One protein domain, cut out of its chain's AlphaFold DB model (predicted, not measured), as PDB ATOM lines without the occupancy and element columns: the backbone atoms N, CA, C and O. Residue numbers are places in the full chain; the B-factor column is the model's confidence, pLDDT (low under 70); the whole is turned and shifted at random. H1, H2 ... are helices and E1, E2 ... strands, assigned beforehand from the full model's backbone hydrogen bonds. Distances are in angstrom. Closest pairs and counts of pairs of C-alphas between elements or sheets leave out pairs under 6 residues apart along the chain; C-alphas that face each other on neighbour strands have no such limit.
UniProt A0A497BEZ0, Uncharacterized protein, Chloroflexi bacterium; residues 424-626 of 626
ATOM      1  N   GLU A 424     124.846  93.733  99.080       96.50
ATOM      2  CA  GLU A 424     125.003  94.004  97.655       96.50
ATOM      3  C   GLU A 424     125.193  92.671  96.930       96.50
ATOM      4  O   GLU A 424     126.119  91.939  97.270       96.50
ATOM      5  N   TYR A 425     124.320  92.354  95.974       95.88
ATOM      6  CA  TYR A 425     124.370  91.118  95.177       95.88
ATOM      7  C   TYR A 425     124.715  91.368  93.703       95.88
ATOM      8  O   TYR A 425     124.736  90.433  92.906       95.88
ATOM      9  N   PHE A 426     124.958  92.627  93.329       95.50
ATOM     10  CA  PHE A 426     125.259  93.057  91.967       95.50
ATOM     11  C   PHE A 426     124.224  92.569  90.944       95.50
ATOM     12  O   PHE A 426     124.549  92.207  89.814       95.50
ATOM     13  N   THR A 427     122.956  92.516  91.345       94.62
ATOM     14  CA  THR A 427     121.827  92.202  90.459       94.62
ATOM     15  C   THR A 427     120.988  93.430  90.127       94.62
ATOM     16  O   THR A 427     120.226  93.416  89.160       94.62
ATOM     17  N   ASP A 428     121.209  94.520  90.856       93.69
ATOM     18  CA  ASP A 428     120.628  95.839  90.667       93.69
ATOM     19  C   ASP A 428     121.629  96.927  91.089       93.69
ATOM     20  O   ASP A 428     122.721  96.637  91.574       93.69
ATOM     21  N   GLU A 429     121.251  98.192  90.909       93.00
ATOM     22  CA  GLU A 429     122.049  99.341  91.350       93.00
ATOM     23  C   GLU A 429     121.251 100.306  92.240       93.00
ATOM     24  O   GLU A 429     121.634 101.460  92.424       93.00
ATOM     25  N   ALA A 430     120.154  99.848  92.857       89.50
ATOM     26  CA  ALA A 430     119.263 100.704  93.648       89.50
ATOM     27  C   ALA A 430     119.948 101.312  94.888       89.50
ATOM     28  O   ALA A 430     119.444 102.260  95.497       89.50
ATOM     29  N   ARG A 431     121.086 100.739  95.299       89.19
ATOM     30  CA  ARG A 431     121.894 101.176  96.446       89.19
ATOM     31  C   ARG A 431     123.299 101.649  96.064       89.19
ATOM     32  O   ARG A 431     124.071 101.994  96.970       89.19
ATOM     33  N   ARG A 432     123.630 101.657  94.767       91.44
ATOM     34  CA  ARG A 432     124.889 102.208  94.260       91.44
ATOM     35  C   ARG A 432     124.922 103.719  94.508       91.44
ATOM     36  O   ARG A 432     123.885 104.369  94.651       91.44
ATOM     37  N   ARG A 433     126.127 104.258  94.658       88.19
ATOM     38  CA  ARG A 433     126.387 105.681  94.899       88.19
ATOM     39  C   ARG A 433     127.350 106.226  93.859       88.19
ATOM     40  O   ARG A 433     127.924 105.456  93.096       88.19
ATOM     41  N   THR A 434     127.498 107.541  93.864       86.62
ATOM     42  CA  THR A 434     128.531 108.249  93.107       86.62
ATOM     43  C   THR A 434     129.676 108.673  94.032       86.62
ATOM     44  O   THR A 434     129.502 108.744  95.253       86.62
ATOM     45  N   GLU A 435     130.839 109.007  93.478       79.88
ATOM     46  CA  GLU A 435     131.956 109.610  94.220       79.88
ATOM     47  C   GLU A 435     131.499 110.887  94.952       79.88
ATOM     48  O   GLU A 435     131.810 111.108  96.129       79.88
ATOM     49  N   PHE A 436     130.694 111.711  94.273       69.75
ATOM     50  CA  PHE A 436     130.184 112.982  94.791       69.75
ATOM     51  C   PHE A 436     129.263 112.809  96.006       69.75
ATOM     52  O   PHE A 436     129.335 113.621  96.932       69.75
ATOM     53  N   ASP A 437     128.461 111.738  96.044       71.75
ATOM     54  CA  ASP A 437     127.627 111.380  97.203       71.75
ATOM     55  C   ASP A 437     128.471 111.083  98.460       71.75
ATOM     56  O   ASP A 437     127.983 111.209  99.590       71.75
ATOM     57  N   LEU A 438     129.733 110.672  98.286       67.00
ATOM     58  CA  LEU A 438     130.616 110.243  99.370       67.00
ATOM     59  C   LEU A 438     131.590 111.320  99.842       67.00
ATOM     60  O   LEU A 438     131.879 111.379 101.040       67.00
ATOM     61  N   ALA A 439     132.044 112.197  98.945       58.69
ATOM     62  CA  ALA A 439     133.054 113.229  99.203       58.69
ATOM     63  C   ALA A 439     132.565 114.431 100.046       58.69
ATOM     64  O   ALA A 439     133.220 115.476 100.073       58.69
ATOM     65  N   GLY A 440     131.410 114.326 100.715       54.38
ATOM     66  CA  GLY A 440     130.935 115.317 101.687       54.38
ATOM     67  C   GLY A 440     130.594 116.696 101.110       54.38
ATOM     68  O   GLY A 440     130.362 117.633 101.877       54.38
ATOM     69  N   ALA A 441     130.537 116.849  99.783       49.72
ATOM     70  CA  ALA A 441     130.000 118.053  99.170       49.72
ATOM     71  C   ALA A 441     128.517 118.142  99.543       49.72
ATOM     72  O   ALA A 441     127.704 117.320  99.133       49.72
ATOM     73  N   TYR A 442     128.175 119.140 100.358       39.41
ATOM     74  CA  TYR A 442     126.820 119.472 100.796       39.41
ATOM     75  C   TYR A 442     125.996 120.040  99.620       39.41
ATOM     76  O   TYR A 442     125.538 121.176  99.642       39.41
ATOM     77  N   ASN A 443     125.866 119.248  98.560       39.59
ATOM     78  CA  ASN A 443     124.888 119.359  97.494       39.59
ATOM     79  C   ASN A 443     124.363 117.943  97.266       39.59
ATOM     80  O   ASN A 443     124.904 117.173  96.479       39.59
ATOM     81  N   ALA A 444     123.295 117.612  97.987       44.56
ATOM     82  CA  ALA A 444     122.381 116.558  97.582       44.56
ATOM     83  C   ALA A 444     122.043 116.752  96.095       44.56
ATOM     84  O   ALA A 444     121.581 117.837  95.734       44.56
ATOM     85  N   GLY A 445     122.261 115.765  95.223       48.44
ATOM     86  CA  GLY A 445     121.796 115.977  93.852       48.44
ATOM     87  C   GLY A 445     121.922 114.862  92.836       48.44
ATOM     88  O   GLY A 445     120.959 114.655  92.107       48.44
ATOM     89  N   ALA A 446     123.036 114.141  92.748       57.59
ATOM     90  CA  ALA A 446     123.161 113.113  91.720       57.59
ATOM     91  C   ALA A 446     122.989 111.733  92.348       57.59
ATOM     92  O   ALA A 446     123.963 111.043  92.633       57.59
ATOM     93  N   ALA A 447     121.725 111.346  92.565       74.62
ATOM     94  CA  ALA A 447     121.405 109.941  92.774       74.62
ATOM     95  C   ALA A 447     122.043 109.120  91.646       74.62
ATOM     96  O   ALA A 447     122.089 109.584  90.504       74.62
ATOM     97  N   TRP A 448     122.534 107.928  91.985       88.50
ATOM     98  CA  TRP A 448     123.024 106.984  90.994       88.50
ATOM     99  C   TRP A 448     122.001 106.820  89.861       88.50
ATOM    100  O   TRP A 448     120.829 106.531  90.123       88.50
ATOM    101  N   ASP A 449     122.454 107.000  88.624       91.31
ATOM    102  CA  ASP A 449     121.662 106.794  87.416       91.31
ATOM    103  C   ASP A 449     122.290 105.679  86.575       91.31
ATOM    104  O   ASP A 449     123.312 105.864  85.913       91.31
ATOM    105  N   SER A 450     121.646 104.510  86.591       93.12
ATOM    106  CA  SER A 450     122.086 103.311  85.874       93.12
ATOM    107  C   SER A 450     122.048 103.456  84.350       93.12
ATOM    108  O   SER A 450     122.567 102.584  83.658       93.12
ATOM    109  N   THR A 451     121.411 104.504  83.818       93.50
ATOM    110  CA  THR A 451     121.306 104.752  82.369       93.50
ATOM    111  C   THR A 451     122.510 105.497  81.795       93.50
ATOM    112  O   THR A 451     122.662 105.570  80.578       93.50
ATOM    113  N   GLN A 452     123.368 106.060  82.651       92.50
ATOM    114  CA  GLN A 452     124.480 106.900  82.220       92.50
ATOM    115  C   GLN A 452     125.701 106.082  81.797       92.50
ATOM    116  O   GLN A 452     126.038 105.059  82.391       92.50
ATOM    117  N   ASP A 453     126.424 106.607  80.808       91.50
ATOM    118  CA  ASP A 453     127.692 106.048  80.362       91.50
ATOM    119  C   ASP A 453     128.797 106.248  81.417       91.50
ATOM    120  O   ASP A 453     129.244 107.365  81.670       91.50
ATOM    121  N   MET A 454     129.322 105.150  81.963       89.56
ATOM    122  CA  MET A 454     130.482 105.135  82.861       89.56
ATOM    123  C   MET A 454     131.763 105.749  82.291       89.56
ATOM    124  O   MET A 454     132.693 106.046  83.038       89.56
ATOM    125  N   GLY A 455     131.870 105.914  80.970       86.25
ATOM    126  CA  GLY A 455     132.927 106.684  80.300       86.25
ATOM    127  C   GLY A 455     132.915 108.171  80.630       86.25
ATOM    128  O   GLY A 455     133.957 108.821  80.542       86.25
ATOM    129  N   ALA A 456     131.754 108.692  81.018       86.12
ATOM    130  CA  ALA A 456     131.493 110.119  81.166       86.12
ATOM    131  C   ALA A 456     130.736 110.487  82.457       86.12
ATOM    132  O   ALA A 456     130.537 111.672  82.737       86.12
ATOM    133  N   TYR A 457     130.288 109.492  83.220       83.94
ATOM    134  CA  TYR A 457     129.540 109.632  84.464       83.94
ATOM    135  C   TYR A 457     130.295 108.981  85.618       83.94
ATOM    136  O   TYR A 457     131.003 108.001  85.403       83.94
ATOM    137  N   ASP A 458     130.108 109.535  86.823       73.06
ATOM    138  CA  ASP A 458     130.699 109.073  88.085       73.06
ATOM    139  C   ASP A 458     132.204 108.790  87.965       73.06
ATOM    140  O   ASP A 458     132.582 107.664  87.692       73.06
ATOM    141  N   ASP A 459     133.035 109.836  88.093       79.75
ATOM    142  CA  ASP A 459     134.513 109.852  87.990       79.75
ATOM    143  C   ASP A 459     135.153 109.344  86.674       79.75
ATOM    144  O   ASP A 459     136.374 109.420  86.502       79.75
ATOM    145  N   ASN A 460     134.334 108.929  85.702       87.81
ATOM    146  CA  ASN A 460     134.721 108.385  84.392       87.81
ATOM    147  C   ASN A 460     135.541 107.090  84.471       87.81
ATOM    148  O   ASN A 460     136.045 106.616  83.443       87.81
ATOM    149  N   ILE A 461     135.710 106.515  85.665       90.25
ATOM    150  CA  ILE A 461     136.451 105.278  85.910       90.25
ATOM    151  C   ILE A 461     135.582 104.205  86.580       90.25
ATOM    152  O   ILE A 461     136.105 103.162  86.953       90.25
ATOM    153  N   GLY A 462     134.260 104.377  86.632       91.50
ATOM    154  CA  GLY A 462     133.334 103.410  87.221       91.50
ATOM    155  C   GLY A 462     133.522 101.946  86.775       91.50
ATOM    156  O   GLY A 462     133.757 101.631  85.601       91.50
ATOM    157  N   LEU A 463     133.392 101.028  87.736       93.62
ATOM    158  CA  LEU A 463     133.241  99.588  87.518       93.62
ATOM    159  C   LEU A 463     131.823  99.288  87.028       93.62
ATOM    160  O   LEU A 463     130.863  99.986  87.371       93.62
ATOM    161  N   LEU A 464     131.701  98.221  86.246       93.38
ATOM    162  CA  LEU A 464     130.431  97.749  85.718       93.38
ATOM    163  C   LEU A 464     129.936  96.525  86.485       93.38
ATOM    164  O   LEU A 464     130.729  95.722  86.986       93.38
ATOM    165  N   ILE A 465     128.618  96.376  86.534       94.44
ATOM    166  CA  ILE A 465     127.951  95.141  86.929       94.44
ATOM    167  C   ILE A 465     127.658  94.332  85.665       94.44
ATOM    168  O   ILE A 465     126.956  94.798  84.774       94.44
ATOM    169  N   GLN A 466     128.171  93.104  85.599       92.25
ATOM    170  CA  GLN A 466     127.901  92.171  84.505       92.25
ATOM    171  C   GLN A 466     127.767  90.757  85.052       92.25
ATOM    172  O   GLN A 466     128.632  90.267  85.778       92.25
ATOM    173  N   SER A 467     126.682  90.085  84.669       90.12
ATOM    174  CA  SER A 467     126.388  88.704  85.064       90.12
ATOM    175  C   SER A 467     126.407  88.469  86.585       90.12
ATOM    176  O   SER A 467     126.814  87.402  87.037       90.12
ATOM    177  N   GLY A 468     125.982  89.454  87.385       92.12
ATOM    178  CA  GLY A 468     126.003  89.348  88.851       92.12
ATOM    179  C   GLY A 468     127.369  89.578  89.490       92.12
ATOM    180  O   GLY A 468     127.577  89.203  90.639       92.12
ATOM    181  N   LEU A 469     128.323  90.122  88.737       94.12
ATOM    182  CA  LEU A 469     129.693  90.337  89.180       94.12
ATOM    183  C   LEU A 469     130.092  91.783  88.948       94.12
ATOM    184  O   LEU A 469     129.748  92.378  87.925       94.12
ATOM    185  N   ILE A 470     130.907  92.310  89.854       94.00
ATOM    186  CA  ILE A 470     131.600  93.572  89.625       94.00
ATOM    187  C   ILE A 470     132.847  93.352  88.760       94.00
ATOM    188  O   ILE A 470     133.642  92.440  89.010       94.00
ATOM    189  N   ARG A 471     133.016  94.169  87.714       92.75
ATOM    190  CA  ARG A 471     134.099  94.040  86.728       92.75
ATOM    191  C   ARG A 471     134.599  95.395  86.244       92.75
ATOM    192  O   ARG A 471     133.910  96.409  86.331       92.75
ATOM    193  N   THR A 472     135.799  95.409  85.672       93.00
ATOM    194  CA  THR A 472     136.260  96.549  84.876       93.00
ATOM    195  C   THR A 472     135.592  96.562  83.506       93.00
ATOM    196  O   THR A 472     135.219  95.521  82.965       93.00
ATOM    197  N   ARG A 473     135.520  97.744  82.907       91.75
ATOM    198  CA  ARG A 473     135.083  97.979  81.526       91.75
ATOM    199  C   ARG A 473     136.047  97.353  80.517       91.75
ATOM    200  O   ARG A 473     137.255  97.441  80.718       91.75
ATOM    201  N   HIS A 474     135.517  96.647  79.513       90.62
ATOM    202  CA  HIS A 474     136.345  95.918  78.538       90.62
ATOM    203  C   HIS A 474     135.652  95.488  77.229       90.62
ATOM    204  O   HIS A 474     136.316  94.843  76.422       90.62
ATOM    205  N   THR A 475     134.367  95.785  77.011       92.75
ATOM    206  CA  THR A 475     133.576  95.259  75.877       92.75
ATOM    207  C   THR A 475     132.897  96.400  75.130       92.75
ATOM    208  O   THR A 475     132.428  97.339  75.763       92.75
ATOM    209  N   ASP A 476     132.799  96.309  73.804       93.25
ATOM    210  CA  ASP A 476     131.949  97.210  73.020       93.25
ATOM    211  C   ASP A 476     130.495  96.720  73.056       93.25
ATOM    212  O   ASP A 476     130.143  95.723  72.414       93.25
ATOM    213  N   TRP A 477     129.648  97.415  73.816       94.81
ATOM    214  CA  TRP A 477     128.241  97.051  73.968       94.81
ATOM    215  C   TRP A 477     127.345  97.652  72.882       94.81
ATOM    216  O   TRP A 477     126.177  97.277  72.808       94.81
ATOM    217  N   ASN A 478     127.868  98.504  71.985       94.06
ATOM    218  CA  ASN A 478     127.079  99.089  70.888       94.06
ATOM    219  C   ASN A 478     126.488  98.037  69.943       94.06
ATOM    220  O   ASN A 478     125.512  98.315  69.244       94.06
ATOM    221  N   SER A 479     127.091  96.847  69.909       93.44
ATOM    222  CA  SER A 479     126.657  95.722  69.083       93.44
ATOM    223  C   SER A 479     125.598  94.833  69.740       93.44
ATOM    224  O   SER A 479     125.022  93.997  69.049       93.44
ATOM    225  N   TYR A 480     125.313  95.010  71.033       96.88
ATOM    226  CA  TYR A 480     124.387  94.162  71.780       96.88
ATOM    227  C   TYR A 480     122.999  94.796  71.866       96.88
ATOM    228  O   TYR A 480     122.867  95.997  72.112       96.88
ATOM    229  N   ALA A 481     121.966  93.974  71.693       96.62
ATOM    230  CA  ALA A 481     120.578  94.336  71.951       96.62
ATOM    231  C   ALA A 481     120.170  94.004  73.407       96.62
ATOM    232  O   ALA A 481     120.725  93.068  73.989       96.62
ATOM    233  N   PRO A 482     119.190  94.709  74.002       96.00
ATOM    234  CA  PRO A 482     118.446  95.833  73.432       96.00
ATOM    235  C   PRO A 482     119.299  97.104  73.378       96.00
ATOM    236  O   PRO A 482     120.330  97.197  74.037       96.00
ATOM    237  N   GLY A 483     118.883  98.085  72.574       83.88
ATOM    238  CA  GLY A 483     119.549  99.393  72.541       83.88
ATOM    239  C   GLY A 483     120.863  99.426  71.763       83.88
ATOM    240  O   GLY A 483     121.767 100.183  72.123       83.88
ATOM    241  N   MET A 484     120.973  98.642  70.686       83.69
ATOM    242  CA  MET A 484     122.105  98.735  69.756       83.69
ATOM    243  C   MET A 484     122.369 100.201  69.366       83.69
ATOM    244  O   MET A 484     121.433 100.973  69.149       83.69
ATOM    245  N   ALA A 485     123.644 100.586  69.298       83.06
ATOM    246  CA  ALA A 485     124.138 101.961  69.113       83.06
ATOM    247  C   ALA A 485     123.787 102.995  70.212       83.06
ATOM    248  O   ALA A 485     124.292 104.116  70.156       83.06
ATOM    249  N   ALA A 486     122.943 102.655  71.193       87.19
ATOM    250  CA  ALA A 486     122.712 103.461  72.397       87.19
ATOM    251  C   ALA A 486     123.516 102.952  73.606       87.19
ATOM    252  O   ALA A 486     123.794 103.726  74.520       87.19
ATOM    253  N   ASN A 487     123.885 101.669  73.611       93.44
ATOM    254  CA  ASN A 487     124.763 101.077  74.616       93.44
ATOM    255  C   ASN A 487     126.206 101.613  74.497       93.44
ATOM    256  O   ASN A 487     126.676 101.846  73.393       93.44
ATOM    257  N   PRO A 488     126.942 101.780  75.605       93.88
ATOM    258  CA  PRO A 488     128.269 102.394  75.612       93.88
ATOM    259  C   PRO A 488     129.376 101.491  75.035       93.88
ATOM    260  O   PRO A 488     129.344 100.267  75.171       93.88
ATOM    261  N   ASP A 489     130.415 102.105  74.460       93.50
ATOM    262  CA  ASP A 489     131.669 101.406  74.144       93.50
ATOM    263  C   ASP A 489     132.596 101.429  75.366       93.50
ATOM    264  O   ASP A 489     133.102 102.479  75.769       93.50
ATOM    265  N   TYR A 490     132.831 100.259  75.953       93.62
ATOM    266  CA  TYR A 490     133.730 100.078  77.091       93.62
ATOM    267  C   TYR A 490     135.085  99.482  76.722       93.62
ATOM    268  O   TYR A 490     135.866  99.126  77.613       93.62
ATOM    269  N   MET A 491     135.409  99.414  75.432       91.62
ATOM    270  CA  MET A 491     136.742  99.065  74.966       91.62
ATOM    271  C   MET A 491     137.777 100.120  75.377       91.62
ATOM    272  O   MET A 491     137.508 101.312  75.498       91.62
ATOM    273  N   GLY A 492     139.015  99.671  75.584       85.25
ATOM    274  CA  GLY A 492     140.154 100.564  75.814       85.25
ATOM    275  C   GLY A 492     140.294 101.118  77.235       85.25
ATOM    276  O   GLY A 492     141.276 101.809  77.506       85.25
ATOM    277  N   PHE A 493     139.387 100.790  78.160       89.94
ATOM    278  CA  PHE A 493     139.597 101.099  79.574       89.94
ATOM    279  C   PHE A 493     140.842 100.381  80.115       89.94
ATOM    280  O   PHE A 493     141.020  99.173  79.949       89.94
ATOM    281  N   ALA A 494     141.702 101.135  80.798       89.12
ATOM    282  CA  ALA A 494     142.884 100.620  81.468       89.12
ATOM    283  C   ALA A 494     143.084 101.341  82.803       89.12
ATOM    284  O   ALA A 494     142.911 102.555  82.897       89.12
ATOM    285  N   GLY A 495     143.507 100.594  83.821       91.00
ATOM    286  CA  GLY A 495     143.797 101.129  85.148       91.00
ATOM    287  C   GLY A 495     142.815 100.657  86.214       91.00
ATOM    288  O   GLY A 495     142.265  99.558  86.129       91.00
ATOM    289  N   TRP A 496     142.677 101.476  87.253       93.62
ATOM    290  CA  TRP A 496     141.792 101.233  88.388       93.62
ATOM    291  C   TRP A 496     140.410 101.782  88.079       93.62
ATOM    292  O   TRP A 496     140.302 102.940  87.683       93.62
ATOM    293  N   GLY A 497     139.380 100.964  88.265       93.75
ATOM    294  CA  GLY A 497     137.999 101.418  88.243       93.75
ATOM    295  C   GLY A 497     137.367 101.417  89.623       93.75
ATOM    296  O   GLY A 497     137.811 100.660  90.485       93.75
ATOM    297  N   THR A 498     136.348 102.248  89.821       93.62
ATOM    298  CA  THR A 498     135.732 102.552  91.123       93.62
ATOM    299  C   THR A 498     134.291 102.046  91.252       93.62
ATOM    300  O   THR A 498     133.526 102.003  90.293       93.62
ATOM    301  N   TYR A 499     133.878 101.653  92.455       94.31
ATOM    302  CA  TYR A 499     132.472 101.367  92.759       94.31
ATOM    303  C   TYR A 499     132.120 101.781  94.170       94.31
ATOM    304  O   TYR A 499     132.851 101.471  95.111       94.31
ATOM    305  N   TYR A 500     130.970 102.426  94.314       91.94
ATOM    306  CA  TYR A 500     130.551 103.065  95.549       91.94
ATOM    307  C   TYR A 500     129.227 102.488  96.045       91.94
ATOM    308  O   TYR A 500     128.264 102.356  95.286       91.94
ATOM    309  N   ARG A 501     129.151 102.161  97.339       92.31
ATOM    310  CA  ARG A 501     127.989 101.474  97.924       92.31
ATOM    311  C   ARG A 501     127.674 101.946  99.336       92.31
ATOM    312  O   ARG A 501     128.571 101.999 100.169       92.31
ATOM    313  N   ARG A 502     126.383 102.193  99.619       89.38
ATOM    314  CA  ARG A 502     125.886 102.647 100.937       89.38
ATOM    315  C   ARG A 502     125.109 101.611 101.728       89.38
ATOM    316  O   ARG A 502     123.922 101.404 101.461       89.38
ATOM    317  N   PHE A 503     125.702 101.014 102.743       90.69
ATOM    318  CA  PHE A 503     124.965 100.169 103.677       90.69
ATOM    319  C   PHE A 503     124.257 101.009 104.738       90.69
ATOM    320  O   PHE A 503     124.794 102.012 105.195       90.69
ATOM    321  N   THR A 504     123.052 100.610 105.137       89.00
ATOM    322  CA  THR A 504     122.238 101.359 106.102       89.00
ATOM    323  C   THR A 504     121.872 100.468 107.280       89.00
ATOM    324  O   THR A 504     121.222  99.437 107.102       89.00
ATOM    325  N   ASP A 505     122.253 100.869 108.491       87.69
ATOM    326  CA  ASP A 505     121.766 100.251 109.717       87.69
ATOM    327  C   ASP A 505     120.285 100.593 109.915       87.69
ATOM    328  O   ASP A 505     119.873 101.755 109.976       87.69
ATOM    329  N   VAL A 506     119.474  99.549 110.030       81.38
ATOM    330  CA  VAL A 506     118.027  99.633 110.238       81.38
ATOM    331  C   VAL A 506     117.634  99.556 111.718       81.38
ATOM    332  O   VAL A 506     116.460  99.687 112.045       81.38
ATOM    333  N   SER A 507     118.594  99.339 112.622       79.12
ATOM    334  CA  SER A 507     118.349  99.058 114.044       79.12
ATOM    335  C   SER A 507     118.482 100.266 114.982       79.12
ATOM    336  O   SER A 507     118.292 100.117 116.190       79.12
ATOM    337  N   SER A 508     118.797 101.462 114.462       70.31
ATOM    338  CA  SER A 508     118.982 102.711 115.237       70.31
ATOM    339  C   SER A 508     119.946 102.603 116.434       70.31
ATOM    340  O   SER A 508     119.843 103.372 117.386       70.31
ATOM    341  N   SER A 509     120.851 101.622 116.413       80.19
ATOM    342  CA  SER A 509     121.782 101.334 117.505       80.19
ATOM    343  C   SER A 509     123.144 101.945 117.223       80.19
ATOM    344  O   SER A 509     123.561 102.013 116.070       80.19
ATOM    345  N   ASP A 510     123.865 102.320 118.278       83.38
ATOM    346  CA  ASP A 510     125.242 102.771 118.116       83.38
ATOM    347  C   ASP A 510     126.131 101.590 117.695       83.38
ATOM    348  O   ASP A 510     126.163 100.552 118.368       83.38
ATOM    349  N   ARG A 511     126.859 101.730 116.580       86.06
ATOM    350  CA  ARG A 511     127.762 100.683 116.065       86.06
ATOM    351  C   ARG A 511     129.218 101.100 116.213       86.06
ATOM    352  O   ARG A 511     129.625 102.133 115.690       86.06
ATOM    353  N   GLY A 512     130.000 100.272 116.910       83.12
ATOM    354  CA  GLY A 512     131.458 100.421 117.058       83.12
ATOM    355  C   GLY A 512     132.275  99.504 116.138       83.12
ATOM    356  O   GLY A 512     133.508  99.556 116.134       83.12
ATOM    357  N   SER A 513     131.603  98.648 115.373       86.19
ATOM    358  CA  SER A 513     132.215  97.725 114.425       86.19
ATOM    359  C   SER A 513     131.236  97.330 113.327       86.19
ATOM    360  O   SER A 513     130.032  97.543 113.459       86.19
ATOM    361  N   ALA A 514     131.770  96.725 112.273       88.25
ATOM    362  CA  ALA A 514     131.009  95.967 111.301       88.25
ATOM    363  C   ALA A 514     131.858  94.834 110.717       88.25
ATOM    364  O   ALA A 514     133.082  94.898 110.720       88.25
ATOM    365  N   ARG A 515     131.221  93.809 110.168       91.25
ATOM    366  CA  ARG A 515     131.841  92.734 109.396       91.25
ATOM    367  C   ARG A 515     131.326  92.780 107.968       91.25
ATOM    368  O   ARG A 515     130.123  92.660 107.745       91.25
ATOM    369  N   LEU A 516     132.248  92.875 107.017       93.31
ATOM    370  CA  LEU A 516     131.995  92.663 105.598       93.31
ATOM    371  C   LEU A 516     132.279  91.202 105.249       93.31
ATOM    372  O   LEU A 516     133.338  90.675 105.581       93.31
ATOM    373  N   THR A 517     131.343  90.555 104.573       95.69
ATOM    374  CA  THR A 517     131.494  89.204 104.026       95.69
ATOM    375  C   THR A 517     131.438  89.298 102.513       95.69
ATOM    376  O   THR A 517     130.441  89.759 101.965       95.69
ATOM    377  N   PHE A 518     132.507  88.879 101.850       95.00
ATOM    378  CA  PHE A 518     132.640  88.888 100.402       95.00
ATOM    379  C   PHE A 518     132.401  87.486  99.851       95.00
ATOM    380  O   PHE A 518     132.947  86.511 100.370       95.00
ATOM    381  N   ALA A 519     131.632  87.396  98.770       96.06
ATOM    382  CA  ALA A 519     131.562  86.203  97.933       96.06
ATOM    383  C   ALA A 519     132.100  86.511  96.531       96.06
ATOM    384  O   ALA A 519     132.079  87.663  96.098       96.06
ATOM    385  N   GLY A 520     132.574  85.482  95.831       92.75
ATOM    386  CA  GLY A 520     133.153  85.575  94.493       92.75
ATOM    387  C   GLY A 520     134.364  84.657  94.374       92.75
ATOM    388  O   GLY A 520     134.346  83.542  94.903       92.75
ATOM    389  N   ASP A 521     135.414  85.129  93.710       93.19
ATOM    390  CA  ASP A 521     136.642  84.361  93.529       93.19
ATOM    391  C   ASP A 521     137.327  84.007  94.866       93.19
ATOM    392  O   ASP A 521     137.321  84.787  95.828       93.19
ATOM    393  N   PRO A 522     137.977  82.834  94.961       87.75
ATOM    394  CA  PRO A 522     138.742  82.485  96.147       87.75
ATOM    395  C   PRO A 522     139.904  83.472  96.326       87.75
ATOM    396  O   PRO A 522     140.661  83.736  95.395       87.75
ATOM    397  N   GLY A 523     140.087  83.994  97.541       87.81
ATOM    398  CA  GLY A 523     141.196  84.908  97.828       87.81
ATOM    399  C   GLY A 523     140.873  86.401  97.751       87.81
ATOM    400  O   GLY A 523     141.807  87.191  97.865       87.81
ATOM    401  N   ILE A 524     139.605  86.816  97.596       91.00
ATOM    402  CA  ILE A 524     139.214  88.246  97.586       91.00
ATOM    403  C   ILE A 524     139.790  88.995  98.790       91.00
ATOM    404  O   ILE A 524     140.394  90.054  98.633       91.00
ATOM    405  N   VAL A 525     139.657  88.433  99.993       88.69
ATOM    406  CA  VAL A 525     140.155  89.067 101.220       88.69
ATOM    407  C   VAL A 525     141.678  89.222 101.173       88.69
ATOM    408  O   VAL A 525     142.189  90.292 101.489       88.69
ATOM    409  N   ASN A 526     142.408  88.210 100.691       87.44
ATOM    410  CA  ASN A 526     143.853  88.329 100.473       87.44
ATOM    411  C   ASN A 526     144.197  89.410  99.440       87.44
ATOM    412  O   ASN A 526     145.170  90.134  99.631       87.44
ATOM    413  N   ALA A 527     143.413  89.542  98.369       89.62
ATOM    414  CA  ALA A 527     143.620  90.576  97.361       89.62
ATOM    415  C   ALA A 527     143.358  91.987  97.910       89.62
ATOM    416  O   ALA A 527     144.095  92.906  97.552       89.62
ATOM    417  N   ILE A 528     142.379  92.147  98.809       88.31
ATOM    418  CA  ILE A 528     142.130  93.402  99.535       88.31
ATOM    419  C   ILE A 528     143.321  93.736 100.445       88.31
ATOM    420  O   ILE A 528     143.871  94.830 100.382       88.31
ATOM    421  N   ILE A 529     143.777  92.775 101.254       82.50
ATOM    422  CA  ILE A 529     144.910  92.948 102.182       82.50
ATOM    423  C   ILE A 529     146.208  93.270 101.431       82.50
ATOM    424  O   ILE A 529     146.977  94.124 101.869       82.50
ATOM    425  N   ALA A 530     146.448  92.602 100.302       83.25
ATOM    426  CA  ALA A 530     147.617  92.822  99.454       83.25
ATOM    427  C   ALA A 530     147.552  94.136  98.652       83.25
ATOM    428  O   ALA A 530     148.541  94.508  98.023       83.25
ATOM    429  N   GLY A 531     146.407  94.831  98.653       83.38
ATOM    430  CA  GLY A 531     146.195  96.067  97.898       83.38
ATOM    431  C   GLY A 531     146.015  95.865  96.390       83.38
ATOM    432  O   GLY A 531     146.065  96.844  95.646       83.38
ATOM    433  N   THR A 532     145.806  94.625  95.934       88.62
ATOM    434  CA  THR A 532     145.435  94.298  94.543       88.62
ATOM    435  C   THR A 532     143.984  94.687  94.255       88.62
ATOM    436  O   THR A 532     143.661  95.099  93.146       88.62
ATOM    437  N   ILE A 533     143.127  94.597  95.272       91.81
ATOM    438  CA  ILE A 533     141.851  95.311  95.361       91.81
ATOM    439  C   ILE A 533     142.041  96.365  96.448       91.81
ATOM    440  O   ILE A 533     142.612  96.061  97.496       91.81
ATOM    441  N   ARG A 534     141.566  97.592  96.239       90.50
ATOM    442  CA  ARG A 534     141.574  98.600  97.308       90.50
ATOM    443  C   ARG A 534     140.160  98.789  97.810       90.50
ATOM    444  O   ARG A 534     139.258  99.093  97.040       90.50
ATOM    445  N   LEU A 535     139.981  98.600  99.106       89.75
ATOM    446  CA  LEU A 535     138.721  98.847  99.783       89.75
ATOM    447  C   LEU A 535     138.901 100.067 100.673       89.75
ATOM    448  O   LEU A 535     139.740 100.056 101.572       89.75
ATOM    449  N   TYR A 536     138.096 101.093 100.445       86.88
ATOM    450  CA  TYR A 536     137.980 102.224 101.350       86.88
ATOM    451  C   TYR A 536     136.635 102.164 102.048       86.88
ATOM    452  O   TYR A 536     135.610 101.864 101.437       86.88
ATOM    453  N   VAL A 537     136.651 102.472 103.335       85.12
ATOM    454  CA  VAL A 537     135.463 102.544 104.172       85.12
ATOM    455  C   VAL A 537     135.324 103.977 104.651       85.12
ATOM    456  O   VAL A 537     136.293 104.581 105.117       85.12
ATOM    457  N   PHE A 538     134.124 104.523 104.515       81.69
ATOM    458  CA  PHE A 538     133.782 105.857 104.972       81.69
ATOM    459  C   PHE A 538     132.981 105.725 106.258       81.69
ATOM    460  O   PHE A 538     131.814 105.330 106.249       81.69
ATOM    461  N   ILE A 539     133.636 106.039 107.370       76.75
ATOM    462  CA  ILE A 539     133.026 105.974 108.694       76.75
ATOM    463  C   ILE A 539     132.409 107.348 108.973       76.75
ATOM    464  O   ILE A 539     133.142 108.347 108.946       76.75
ATOM    465  N   PRO A 540     131.089 107.441 109.210       68.12
ATOM    466  CA  PRO A 540     130.486 108.704 109.591       68.12
ATOM    467  C   PRO A 540     130.836 109.044 111.049       68.12
ATOM    468  O   PRO A 540     130.782 108.193 111.934       68.12
ATOM    469  N   ASP A 541     131.161 110.306 111.295       64.31
ATOM    470  CA  ASP A 541     131.219 110.938 112.611       64.31
ATOM    471  C   ASP A 541     130.237 112.124 112.621       64.31
ATOM    472  O   ASP A 541     129.898 112.690 111.581       64.31
ATOM    473  N   THR A 542     129.815 112.529 113.816       56.50
ATOM    474  CA  THR A 542     128.909 113.642 114.144       56.50
ATOM    475  C   THR A 542     129.219 114.972 113.443       56.50
ATOM    476  O   THR A 542     128.358 115.848 113.393       56.50
ATOM    477  N   THR A 543     130.429 115.148 112.896       56.97
ATOM    478  CA  THR A 543     130.813 116.337 112.111       56.97
ATOM    479  C   THR A 543     131.646 116.050 110.850       56.97
ATOM    480  O   THR A 543     131.880 116.976 110.075       56.97
ATOM    481  N   TRP A 544     132.090 114.808 110.614       62.03
ATOM    482  CA  TRP A 544     133.093 114.474 109.586       62.03
ATOM    483  C   TRP A 544     132.821 113.103 108.956       62.03
ATOM    484  O   TRP A 544     132.190 112.247 109.565       62.03
ATOM    485  N   ARG A 545     133.339 112.856 107.750       67.69
ATOM    486  CA  ARG A 545     133.455 111.502 107.185       67.69
ATOM    487  C   ARG A 545     134.934 111.154 107.079       67.69
ATOM    488  O   ARG A 545     135.701 111.912 106.486       67.69
ATOM    489  N   VAL A 546     135.339 110.031 107.667       71.94
ATOM    490  CA  VAL A 546     136.725 109.544 107.592       71.94
ATOM    491  C   VAL A 546     136.808 108.486 106.502       71.94
ATOM    492  O   VAL A 546     136.150 107.455 106.620       71.94
ATOM    493  N   ARG A 547     137.620 108.726 105.464       78.12
ATOM    494  CA  ARG A 547     137.944 107.723 104.438       78.12
ATOM    495  C   ARG A 547     139.168 106.942 104.898       78.12
ATOM    496  O   ARG A 547     140.242 107.520 105.064       78.12
ATOM    497  N   ALA A 548     139.004 105.639 105.088       75.81
ATOM    498  CA  ALA A 548     140.052 104.757 105.577       75.81
ATOM    499  C   ALA A 548     140.283 103.614 104.582       75.81
ATOM    500  O   ALA A 548     139.346 102.879 104.267       75.81
ATOM    501  N   GLN A 549     141.514 103.459 104.086       80.88
ATOM    502  CA  GLN A 549     141.873 102.344 103.204       80.88
ATOM    503  C   GLN A 549     142.195 101.098 104.024       80.88
ATOM    504  O   GLN A 549     143.028 101.155 104.922       80.88
ATOM    505  N   VAL A 550     141.590  99.963 103.691       78.44
ATOM    506  CA  VAL A 550     141.944  98.662 104.265       78.44
ATOM    507  C   VAL A 550     143.243  98.173 103.620       78.44
ATOM    508  O   VAL A 550     143.295  98.014 102.399       78.44
ATOM    509  N   HIS A 551     144.278  97.902 104.418       69.31
ATOM    510  CA  HIS A 551     145.524  97.289 103.945       69.31
ATOM    511  C   HIS A 551     146.110  96.305 104.970       69.31
ATOM    512  O   HIS A 551     145.912  96.430 106.177       69.31
ATOM    513  N   GLY A 552     146.863  95.310 104.498       59.91
ATOM    514  CA  GLY A 552     147.638  94.411 105.354       59.91
ATOM    515  C   GLY A 552     148.991  94.980 105.763       59.91
ATOM    516  O   GLY A 552     149.618  95.719 105.005       59.91
ATOM    517  N   ALA A 553     149.496  94.571 106.928       50.00
ATOM    518  CA  ALA A 553     150.924  94.643 107.228       50.00
ATOM    519  C   ALA A 553     151.589  93.312 106.847       50.00
ATOM    520  O   ALA A 553     151.018  92.249 107.072       50.00
ATOM    521  N   ALA A 554     152.832  93.340 106.358       46.66
ATOM    522  CA  ALA A 554     153.588  92.139 105.976       46.66
ATOM    523  C   ALA A 554     153.837  91.120 107.124       46.66
ATOM    524  O   ALA A 554     154.457  90.087 106.885       46.66
ATOM    525  N   LEU A 555     153.413  91.409 108.365       40.25
ATOM    526  CA  LEU A 555     153.793  90.670 109.577       40.25
ATOM    527  C   LEU A 555     152.687  90.487 110.642       40.25
ATOM    528  O   LEU A 555     152.996  89.941 111.699       40.25
ATOM    529  N   PHE A 556     151.427  90.888 110.423       41.34
ATOM    530  CA  PHE A 556     150.361  90.663 111.419       41.34
ATOM    531  C   PHE A 556     149.033  90.205 110.801       41.34
ATOM    532  O   PHE A 556     148.623  90.716 109.764       41.34
ATOM    533  N   ASP A 557     148.340  89.305 111.510       46.34
ATOM    534  CA  ASP A 557     146.990  88.749 111.247       46.34
ATOM    535  C   ASP A 557     145.840  89.791 111.281       46.34
ATOM    536  O   ASP A 557     144.660  89.442 111.349       46.34
ATOM    537  N   PHE A 558     146.163  91.086 111.256       46.12
ATOM    538  CA  PHE A 558     145.206  92.185 111.350       46.12
ATOM    539  C   PHE A 558     145.528  93.245 110.294       46.12
ATOM    540  O   PHE A 558     146.685  93.657 110.172       46.12
ATOM    541  N   ALA A 559     144.523  93.704 109.544       49.44
ATOM    542  CA  ALA A 559     144.692  94.816 108.612       49.44
ATOM    543  C   ALA A 559     144.650  96.154 109.383       49.44
ATOM    544  O   ALA A 559     143.906  96.331 110.356       49.44
ATOM    545  N   THR A 560     145.505  97.085 108.981       52.38
ATOM    546  CA  THR A 560     145.565  98.457 109.498       52.38
ATOM    547  C   THR A 560     144.931  99.401 108.478       52.38
ATOM    548  O   THR A 560     144.708  99.009 107.333       52.38
ATOM    549  N   PHE A 561     144.590 100.620 108.902       54.66
ATOM    550  CA  PHE A 561     144.056 101.647 108.014       54.66
ATOM    551  C   PHE A 561     145.018 102.824 107.882       54.66
ATOM    552  O   PHE A 561     145.473 103.358 108.897       54.66
ATOM    553  N   ASP A 562     145.190 103.301 106.653       56.12
ATOM    554  CA  ASP A 562     145.667 104.651 106.371       56.12
ATOM    555  C   ASP A 562     144.424 105.538 106.189       56.12
ATOM    556  O   ASP A 562     143.603 105.305 105.293       56.12
ATOM    557  N   ALA A 563     144.216 106.499 107.094       51.94
ATOM    558  CA  ALA A 563     143.039 107.367 107.082       51.94
ATOM    559  C   ALA A 563     143.391 108.791 106.639       51.94
ATOM    560  O   ALA A 563     144.280 109.432 107.207       51.94
ATOM    561  N   ASN A 564     142.620 109.296 105.674       52.81
ATOM    562  CA  ASN A 564     142.646 110.688 105.235       52.81
ATOM    563  C   ASN A 564     141.417 111.410 105.796       52.81
ATOM    564  O   ASN A 564     140.280 110.980 105.581       52.81
ATOM    565  N   ILE A 565     141.637 112.513 106.517       53.25
ATOM    566  CA  ILE A 565     140.551 113.333 107.070       53.25
ATOM    567  C   ILE A 565     140.231 114.448 106.074       53.25
ATOM    568  O   ILE A 565     141.110 115.212 105.671       53.25
ATOM    569  N   GLN A 566     138.960 114.563 105.692       48.44
ATOM    570  CA  GLN A 566     138.479 115.668 104.871       48.44
ATOM    571  C   GLN A 566     137.994 116.806 105.785       48.44
ATOM    572  O   GLN A 566     137.043 116.636 106.546       48.44
ATOM    573  N   ASN A 567     138.639 117.975 105.707       42.72
ATOM    574  CA  ASN A 567     138.180 119.202 106.364       42.72
ATOM    575  C   ASN A 567     138.031 120.300 105.299       42.72
ATOM    576  O   ASN A 567     139.024 120.785 104.765       42.72
ATOM    577  N   GLY A 568     136.795 120.654 104.933       44.56
ATOM    578  CA  GLY A 568     136.532 121.818 104.076       44.56
ATOM    579  C   GLY A 568     137.049 121.749 102.627       44.56
ATOM    580  O   GLY A 568     137.393 122.786 102.069       44.56
ATOM    581  N   GLY A 569     137.081 120.567 101.998       40.78
ATOM    582  CA  GLY A 569     137.372 120.419 100.561       40.78
ATOM    583  C   GLY A 569     138.824 120.084 100.196       40.78
ATOM    584  O   GLY A 569     139.154 120.023  99.015       40.78
ATOM    585  N   THR A 570     139.702 119.825 101.168       41.12
ATOM    586  CA  THR A 570     141.066 119.324 100.918       41.12
ATOM    587  C   THR A 570     141.346 118.133 101.837       41.12
ATOM    588  O   THR A 570     141.101 118.210 103.041       41.12
ATOM    589  N   TYR A 571     141.806 117.009 101.276       50.25
ATOM    590  CA  TYR A 571     142.235 115.845 102.054       50.25
ATOM    591  C   TYR A 571     143.554 116.195 102.757       50.25
ATOM    592  O   TYR A 571     144.550 116.471 102.091       50.25
ATOM    593  N   SER A 572     143.549 116.248 104.091       40.16
ATOM    594  CA  SER A 572     144.768 116.404 104.889       40.16
ATOM    595  C   SER A 572     145.309 115.020 105.232       40.16
ATOM    596  O   SER A 572     144.568 114.179 105.745       40.16
ATOM    597  N   ASP A 573     146.597 114.813 104.966       41.69
ATOM    598  CA  ASP A 573     147.302 113.554 105.200       41.69
ATOM    599  C   ASP A 573     147.300 113.144 106.683       41.69
ATOM    600  O   ASP A 573     147.622 113.936 107.574       41.69
ATOM    601  N   VAL A 574     146.985 111.861 106.873       45.75
ATOM    602  CA  VAL A 574     147.375 110.950 107.958       45.75
ATOM    603  C   VAL A 574     147.021 111.381 109.384       45.75
ATOM    604  O   VAL A 574     147.827 111.943 110.127       45.75
ATOM    605  N   VAL A 575     145.856 110.921 109.847       44.19
ATOM    606  CA  VAL A 575     145.734 110.471 111.242       44.19
ATOM    607  C   VAL A 575     145.664 108.953 111.211       44.19
ATOM    608  O   VAL A 575     144.624 108.377 110.913       44.19
ATOM    609  N   THR A 576     146.774 108.288 111.528       49.19
ATOM    610  CA  THR A 576     146.793 106.845 111.783       49.19
ATOM    611  C   THR A 576     145.999 106.579 113.065       49.19
ATOM    612  O   THR A 576     146.558 106.547 114.160       49.19
ATOM    613  N   ILE A 577     144.675 106.451 112.966       51.28
ATOM    614  CA  ILE A 577     143.875 105.875 114.047       51.28
ATOM    615  C   ILE A 577     143.927 104.365 113.820       51.28
ATOM    616  O   ILE A 577     143.375 103.897 112.822       51.28
ATOM    617  N   PRO A 578     144.617 103.584 114.673       47.16
ATOM    618  CA  PRO A 578     144.678 102.140 114.519       47.16
ATOM    619  C   PRO A 578     143.289 101.546 114.772       47.16
ATOM    620  O   PRO A 578     142.917 101.219 115.897       47.16
ATOM    621  N   ASN A 579     142.522 101.413 113.701       56.41
ATOM    622  CA  ASN A 579     141.241 100.738 113.682       56.41
ATOM    623  C   ASN A 579     141.519  99.250 113.450       56.41
ATOM    624  O   ASN A 579     142.111  98.858 112.446       56.41
ATOM    625  N   ARG A 580     141.196  98.417 114.447       56.19
ATOM    626  CA  ARG A 580     141.480  96.977 114.409       56.19
ATOM    627  C   ARG A 580     140.615  96.327 113.336       56.19
ATOM    628  O   ARG A 580     139.393  96.398 113.439       56.19
ATOM    629  N   THR A 581     141.229  95.648 112.374       63.28
ATOM    630  CA  THR A 581     140.500  94.743 111.484       63.28
ATOM    631  C   THR A 581     141.051  93.333 111.607       63.28
ATOM    632  O   THR A 581     142.265  93.158 111.670       63.28
ATOM    633  N   SER A 582     140.187  92.323 111.681       73.38
ATOM    634  CA  SER A 582     140.587  90.924 111.493       73.38
ATOM    635  C   SER A 582     140.098  90.449 110.140       73.38
ATOM    636  O   SER A 582     139.004  90.799 109.708       73.38
ATOM    637  N   ALA A 583     140.910  89.646 109.465       76.06
ATOM    638  CA  ALA A 583     140.566  89.112 108.165       76.06
ATOM    639  C   ALA A 583     140.621  87.588 108.187       76.06
ATOM    640  O   ALA A 583     141.548  86.992 108.728       76.06
ATOM    641  N   ASN A 584     139.623  86.949 107.586       81.50
ATOM    642  CA  ASN A 584     139.584  85.502 107.435       81.50
ATOM    643  C   ASN A 584     139.274  85.167 105.982       81.50
ATOM    644  O   ASN A 584     138.125  85.209 105.543       81.50
ATOM    645  N   ASN A 585     140.319  84.800 105.244       80.12
ATOM    646  CA  ASN A 585     140.197  84.472 103.833       80.12
ATOM    647  C   ASN A 585     139.366  83.205 103.578       80.12
ATOM    648  O   ASN A 585     138.648  83.148 102.588       80.12
ATOM    649  N   GLY A 586     139.424  82.211 104.472       78.00
ATOM    650  CA  GLY A 586     138.624  80.987 104.343       78.00
ATOM    651  C   GLY A 586     137.123  81.231 104.512       78.00
ATOM    652  O   GLY A 586     136.320  80.522 103.917       78.00
ATOM    653  N   ALA A 587     136.752  82.250 105.290       82.62
ATOM    654  CA  ALA A 587     135.365  82.667 105.482       82.62
ATOM    655  C   ALA A 587     134.941  83.842 104.576       82.62
ATOM    656  O   ALA A 587     133.776  84.225 104.602       82.62
ATOM    657  N   GLY A 588     135.865  84.438 103.814       86.94
ATOM    658  CA  GLY A 588     135.598  85.634 103.009       86.94
ATOM    659  C   GLY A 588     135.271  86.882 103.839       86.94
ATOM    660  O   GLY A 588     134.634  87.799 103.331       86.94
ATOM    661  N   THR A 589     135.667  86.940 105.114       90.19
ATOM    662  CA  THR A 589     135.243  88.011 106.028       90.19
ATOM    663  C   THR A 589     136.350  89.008 106.345       90.19
ATOM    664  O   THR A 589     137.496  88.620 106.589       90.19
ATOM    665  N   LEU A 590     135.964  90.276 106.459       87.69
ATOM    666  CA  LEU A 590     136.746  91.372 107.014       87.69
ATOM    667  C   LEU A 590     135.954  92.020 108.158       87.69
ATOM    668  O   LEU A 590     134.920  92.647 107.936       87.69
ATOM    669  N   ASP A 591     136.444  91.870 109.381       85.44
ATOM    670  CA  ASP A 591     135.943  92.580 110.556       85.44
ATOM    671  C   ASP A 591     136.572  93.961 110.620       85.44
ATOM    672  O   ASP A 591     137.780  94.090 110.478       85.44
ATOM    673  N   ILE A 592     135.778  94.986 110.883       80.94
ATOM    674  CA  ILE A 592     136.190  96.380 110.945       80.94
ATOM    675  C   ILE A 592     135.764  96.944 112.293       80.94
ATOM    676  O   ILE A 592     134.577  97.022 112.589       80.94
ATOM    677  N   SER A 593     136.720  97.371 113.115       80.88
ATOM    678  CA  SER A 593     136.447  98.189 114.297       80.88
ATOM    679  C   SER A 593     136.588  99.662 113.949       80.88
ATOM    680  O   SER A 593     137.587 100.069 113.359       80.88
ATOM    681  N   PHE A 594     135.622 100.474 114.362       76.06
ATOM    682  CA  PHE A 594     135.652 101.923 114.160       76.06
ATOM    683  C   PHE A 594     136.478 102.655 115.238       76.06
ATOM    684  O   PHE A 594     136.690 103.865 115.155       76.06
ATOM    685  N   GLY A 595     136.999 101.932 116.236       74.25
ATOM    686  CA  GLY A 595     137.797 102.511 117.314       74.25
ATOM    687  C   GLY A 595     136.971 103.474 118.169       74.25
ATOM    688  O   GLY A 595     135.958 103.081 118.741       74.25
ATOM    689  N   ASN A 596     137.420 104.729 118.272       73.38
ATOM    690  CA  ASN A 596     136.666 105.796 118.948       73.38
ATOM    691  C   ASN A 596     135.589 106.427 118.049       73.38
ATOM    692  O   ASN A 596     134.735 107.164 118.546       73.38
ATOM    693  N   LEU A 597     135.637 106.161 116.740       73.62
ATOM    694  CA  LEU A 597     134.555 106.516 115.833       73.62
ATOM    695  C   LEU A 597     133.408 105.530 116.069       73.62
ATOM    696  O   LEU A 597     133.634 104.358 116.368       73.62
ATOM    697  N   HIS A 598     132.176 106.001 115.958       73.31
ATOM    698  CA  HIS A 598     130.999 105.153 116.058       73.31
ATOM    699  C   HIS A 598     129.884 105.733 115.202       73.31
ATOM    700  O   HIS A 598     129.738 106.950 115.076       73.31
ATOM    701  N   MET A 599     129.079 104.848 114.631       77.00
ATOM    702  CA  MET A 599     127.847 105.235 113.959       77.00
ATOM    703  C   MET A 599     126.808 105.531 115.033       77.00
ATOM    704  O   MET A 599     126.360 104.601 115.694       77.00
ATOM    705  N   GLY A 600     126.498 106.808 115.260       70.06
ATOM    706  CA  GLY A 600     125.514 107.237 116.257       70.06
ATOM    707  C   GLY A 600     124.068 107.220 115.744       70.06
ATOM    708  O   GLY A 600     123.828 107.099 114.543       70.06
ATOM    709  N   ALA A 601     123.100 107.479 116.629       65.31
ATOM    710  CA  ALA A 601     121.654 107.538 116.334       65.31
ATOM    711  C   ALA A 601     121.195 108.521 115.215       65.31
ATOM    712  O   ALA A 601     120.015 108.537 114.866       65.31
ATOM    713  N   GLY A 602     122.094 109.326 114.634       68.38
ATOM    714  CA  GLY A 602     121.842 110.187 113.463       68.38
ATOM    715  C   GLY A 602     122.674 109.848 112.216       68.38
ATOM    716  O   GLY A 602     122.533 110.513 111.194       68.38
ATOM    717  N   HIS A 603     123.535 108.831 112.292       76.44
ATOM    718  CA  HIS A 603     124.480 108.433 111.249       76.44
ATOM    719  C   HIS A 603     124.436 106.919 111.054       76.44
ATOM    720  O   HIS A 603     125.348 106.196 111.444       76.44
ATOM    721  N   ASN A 604     123.359 106.430 110.450       80.50
ATOM    722  CA  ASN A 604     123.111 105.004 110.258       80.50
ATOM    723  C   ASN A 604     123.621 104.473 108.909       80.50
ATOM    724  O   ASN A 604     123.122 103.463 108.429       80.50
ATOM    725  N   GLU A 605     124.589 105.130 108.273       85.69
ATOM    726  CA  GLU A 605     125.094 104.758 106.948       85.69
ATOM    727  C   GLU A 605     126.589 104.412 106.996       85.69
ATOM    728  O   GLU A 605     127.382 105.191 107.513       85.69
ATOM    729  N   LEU A 606     126.982 103.269 106.436       86.69
ATOM    730  CA  LEU A 606     128.377 102.914 106.175       86.69
ATOM    731  C   LEU A 606     128.581 102.863 104.667       86.69
ATOM    732  O   LEU A 606     128.000 102.013 103.989       86.69
ATOM    733  N   ASP A 607     129.419 103.752 104.152       87.88
ATOM    734  CA  ASP A 607     129.733 103.771 102.732       87.88
ATOM    735  C   ASP A 607     131.062 103.062 102.459       87.88
ATOM    736  O   ASP A 607     132.007 103.148 103.247       87.88
ATOM    737  N   ILE A 608     131.145 102.369 101.327       90.94
ATOM    738  CA  ILE A 608     132.383 101.764 100.839       90.94
ATOM    739  C   ILE A 608     132.703 102.246  99.426       90.94
ATOM    740  O   ILE A 608     131.804 102.551  98.640       90.94
ATOM    741  N   GLN A 609     133.993 102.250  99.113       91.94
ATOM    742  CA  GLN A 609     134.535 102.371  97.767       91.94
ATOM    743  C   GLN A 609     135.428 101.168  97.487       91.94
ATOM    744  O   GLN A 609     136.318 100.849  98.276       91.94
ATOM    745  N   LEU A 610     135.222 100.541  96.340       94.19
ATOM    746  CA  LEU A 610     136.103  99.521  95.792       94.19
ATOM    747  C   LEU A 610     136.887 100.128  94.638       94.19
ATOM    748  O   LEU A 610     136.292 100.786  93.790       94.19
ATOM    749  N   GLU A 611     138.192  99.879  94.586       94.62
ATOM    750  CA  GLU A 611     139.001 100.088  93.389       94.62
ATOM    751  C   GLU A 611     139.547  98.742  92.906       94.62
ATOM    752  O   GLU A 611     140.125  97.979  93.690       94.62
ATOM    753  N   MET A 612     139.379  98.451  91.615       94.75
ATOM    754  CA  MET A 612     139.802  97.190  90.995       94.75
ATOM    755  C   MET A 612     140.435  97.422  89.623       94.75
ATOM    756  O   MET A 612     140.039  98.315  88.882       94.75
ATOM    757  N   THR A 613     141.398  96.579  89.259       94.38
ATOM    758  CA  THR A 613     141.947  96.479  87.893       94.38
ATOM    759  C   THR A 613     141.425  95.224  87.187       94.38
ATOM    760  O   THR A 613     140.887  94.331  87.842       94.38
ATOM    761  N   SER A 614     141.624  95.100  85.872       87.94
ATOM    762  CA  SER A 614     141.118  93.966  85.077       87.94
ATOM    763  C   SER A 614     141.667  92.590  85.485       87.94
ATOM    764  O   SER A 614     141.055  91.577  85.168       87.94
ATOM    765  N   GLY A 615     142.794  92.539  86.204       88.31
ATOM    766  CA  GLY A 615     143.357  91.305  86.766       88.31
ATOM    767  C   GLY A 615     142.912  90.995  88.200       88.31
ATOM    768  O   GLY A 615     143.455  90.078  88.815       88.31
ATOM    769  N   SER A 616     141.992  91.780  88.765       91.00
ATOM    770  CA  SER A 616     141.538  91.603  90.149       91.00
ATOM    771  C   SER A 616     140.541  90.445  90.263       91.00
ATOM    772  O   SER A 616     139.753  90.247  89.339       91.00
ATOM    773  N   PRO A 617     140.512  89.725  91.400       92.38
ATOM    774  CA  PRO A 617     139.453  88.760  91.689       92.38
ATOM    775  C   PRO A 617     138.063  89.400  91.604       92.38
ATOM    776  O   PRO A 617     137.861  90.513  92.089       92.38
ATOM    777  N   THR A 618     137.106  88.696  91.013       91.62
ATOM    778  CA  THR A 618     135.718  89.150  90.885       91.62
ATOM    779  C   THR A 618     134.947  88.974  92.192       91.62
ATOM    780  O   THR A 618     135.162  88.016  92.937       91.62
ATOM    781  N   ILE A 619     134.031  89.905  92.469       95.81
ATOM    782  CA  ILE A 619     133.162  89.892  93.653       95.81
ATOM    783  C   ILE A 619     131.718  89.707  93.175       95.81
ATOM    784  O   ILE A 619     131.268  90.424  92.282       95.81
ATOM    785  N   SER A 620     131.010  88.745  93.765       95.38
ATOM    786  CA  SER A 620     129.607  88.422  93.474       95.38
ATOM    787  C   SER A 620     128.635  88.878  94.558       95.38
ATOM    788  O   SER A 620     127.447  89.017  94.292       95.38
ATOM    789  N   SER A 621     129.108  89.131  95.782       97.06
ATOM    790  CA  SER A 621     128.312  89.855  96.776       97.06
ATOM    791  C   SER A 621     129.154  90.435  97.905       97.06
ATOM    792  O   SER A 621     130.282  89.998  98.153       97.06
ATOM    793  N   ILE A 622     128.575  91.413  98.602       97.19
ATOM    794  CA  ILE A 622     129.111  92.017  99.821       97.19
ATOM    795  C   ILE A 622     127.985  92.105 100.844       97.19
ATOM    796  O   ILE A 622     127.008  92.824 100.640       97.19
ATOM    797  N   ILE A 623     128.127  91.397 101.960       97.06
ATOM    798  CA  ILE A 623     127.154  91.395 103.053       97.06
ATOM    799  C   ILE A 623     127.764  92.084 104.266       97.06
ATOM    800  O   ILE A 623     128.822  91.687 104.754       97.06
ATOM    801  N   LEU A 624     127.071  93.095 104.770       94.38
ATOM    802  CA  LEU A 624     127.385  93.784 106.005       94.38
ATOM    803  C   LEU A 624     126.618  93.160 107.174       94.38
ATOM    804  O   LEU A 624     125.405  92.966 107.130       94.38
ATOM    805  N   SER A 625     127.329  92.914 108.262       92.94
ATOM    806  CA  SER A 625     126.755  92.638 109.580       92.94
ATOM    807  C   SER A 625     127.394  93.570 110.603       92.94
ATOM    808  O   SER A 625     128.509  94.035 110.385       92.94
ATOM    809  N   TRP A 626     126.681  93.895 111.677       89.19
ATOM    810  CA  TRP A 626     127.120  94.866 112.683       89.19
ATOM    811  C   TRP A 626     127.698  94.205 113.927       89.19
ATOM    812  O   TRP A 626     127.059  93.234 114.399       89.19
TER     813      TRP A 626
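Overview. This is residues 424 to 626 of the 626 residues of an uncharacterized protein of Chloroflexi bacterium (UniProt A0A497BEZ0). The large sheet of ten strands, E3 to E12, bends round into a flattened, nearly closed barrel, its edge strands E3 and E12 coming back towards each other and its curl going round the short helix H2. The small hairpin E1 and E2 packs by E12, H1 lies over E11, and the unnamed residues 472 to 496 reach away to one end of the longest axis. The 203 printed residues run H1 E1 E2 E3 E4 H2 E5 E6 E7 E8 E9 E10 E11 E12, two named helices and twelve named strands; the class is mostly strand, though 84 residues, under half, are in named elements. Neighbour strands are antiparallel in both sheets; the whole is compact, with a radius of gyration of the C-alphas of 17.2 A and spans of 52 by 40 by 33 A.

Arrangement. Begin at E7, residues 558 to 567, in the branched, strongly twisted sheet. On one side of it look for E6, residues 545 to 552 (N 549 to O 562, 3.0 A); on the other side are E8, residues 570 to 572 (N 572 to O 565, 3.1 A), and E9, residues 581 to 584 (N 559 to O 581, 3.1 A). E5, residues 534 to 540, pairs with E6 (N 548 to O 537, 2.9 A), and E5 to E8 form a meander, each strand the antiparallel neighbour of the one before. E11, residues 605 to 612, pairs with E5 (N 536 to O 609, 2.8 A) and with E3, residues 497 to 504 (N 499 to O 610, 2.9 A). E9 forms a hairpin with E10, residues 589 to 593 (N 591 to O 582, 2.8 A). E4, residues 513 to 520, has E10 on one side (N 514 to O 592, 2.8 A) and E12, residues 619 to 625, on the other (N 517 to O 623, 2.8 A). The closest C-alphas of E3 and E12 are those of Phe 503 and Leu 624, 7.2 A apart. The sheet curls round H2, residues 524 to 529, whose Ile 529 has its C-alpha 4.4 A from that of Gly 552 in E6. H1, residues 435 to 438, is on the sheet, over E11, at a height of 8.0 A. The hairpin of E1, residues 464 to 466, and E2, residues 469 to 471, has N 466 and O 469 at 2.9 A; the closest C-alphas of E2 and E12 are those of Leu 469 and Ser 620, 4.7 A. Every O i to N i+4 pair of H2 is within hydrogen-bond range, and H1 is too short for such a pair.

Along the chain. Find C-alpha 558 at (145.206, 92.185, 111.350); from there E7 runs 28.4 A. E3 spans 23.8 A, E4 23.4 A, E11 23.0 A and E6 22.3 A. H1 begins at C-alpha 435 (131.956, 109.610, 94.220), and E12 ends at C-alpha 625 (126.755, 92.638, 109.580).

Size, cuts and confidence. The C-alphas farthest apart, those of Ser 479 and Asn 596, are 51.8 A apart. The printed part has no cut; H1 to E1, E2 to E3 and E10 to E11 are long links. Mean pLDDT of the printed part is 79.3, with 49 residues under 70, among them 551 to 581.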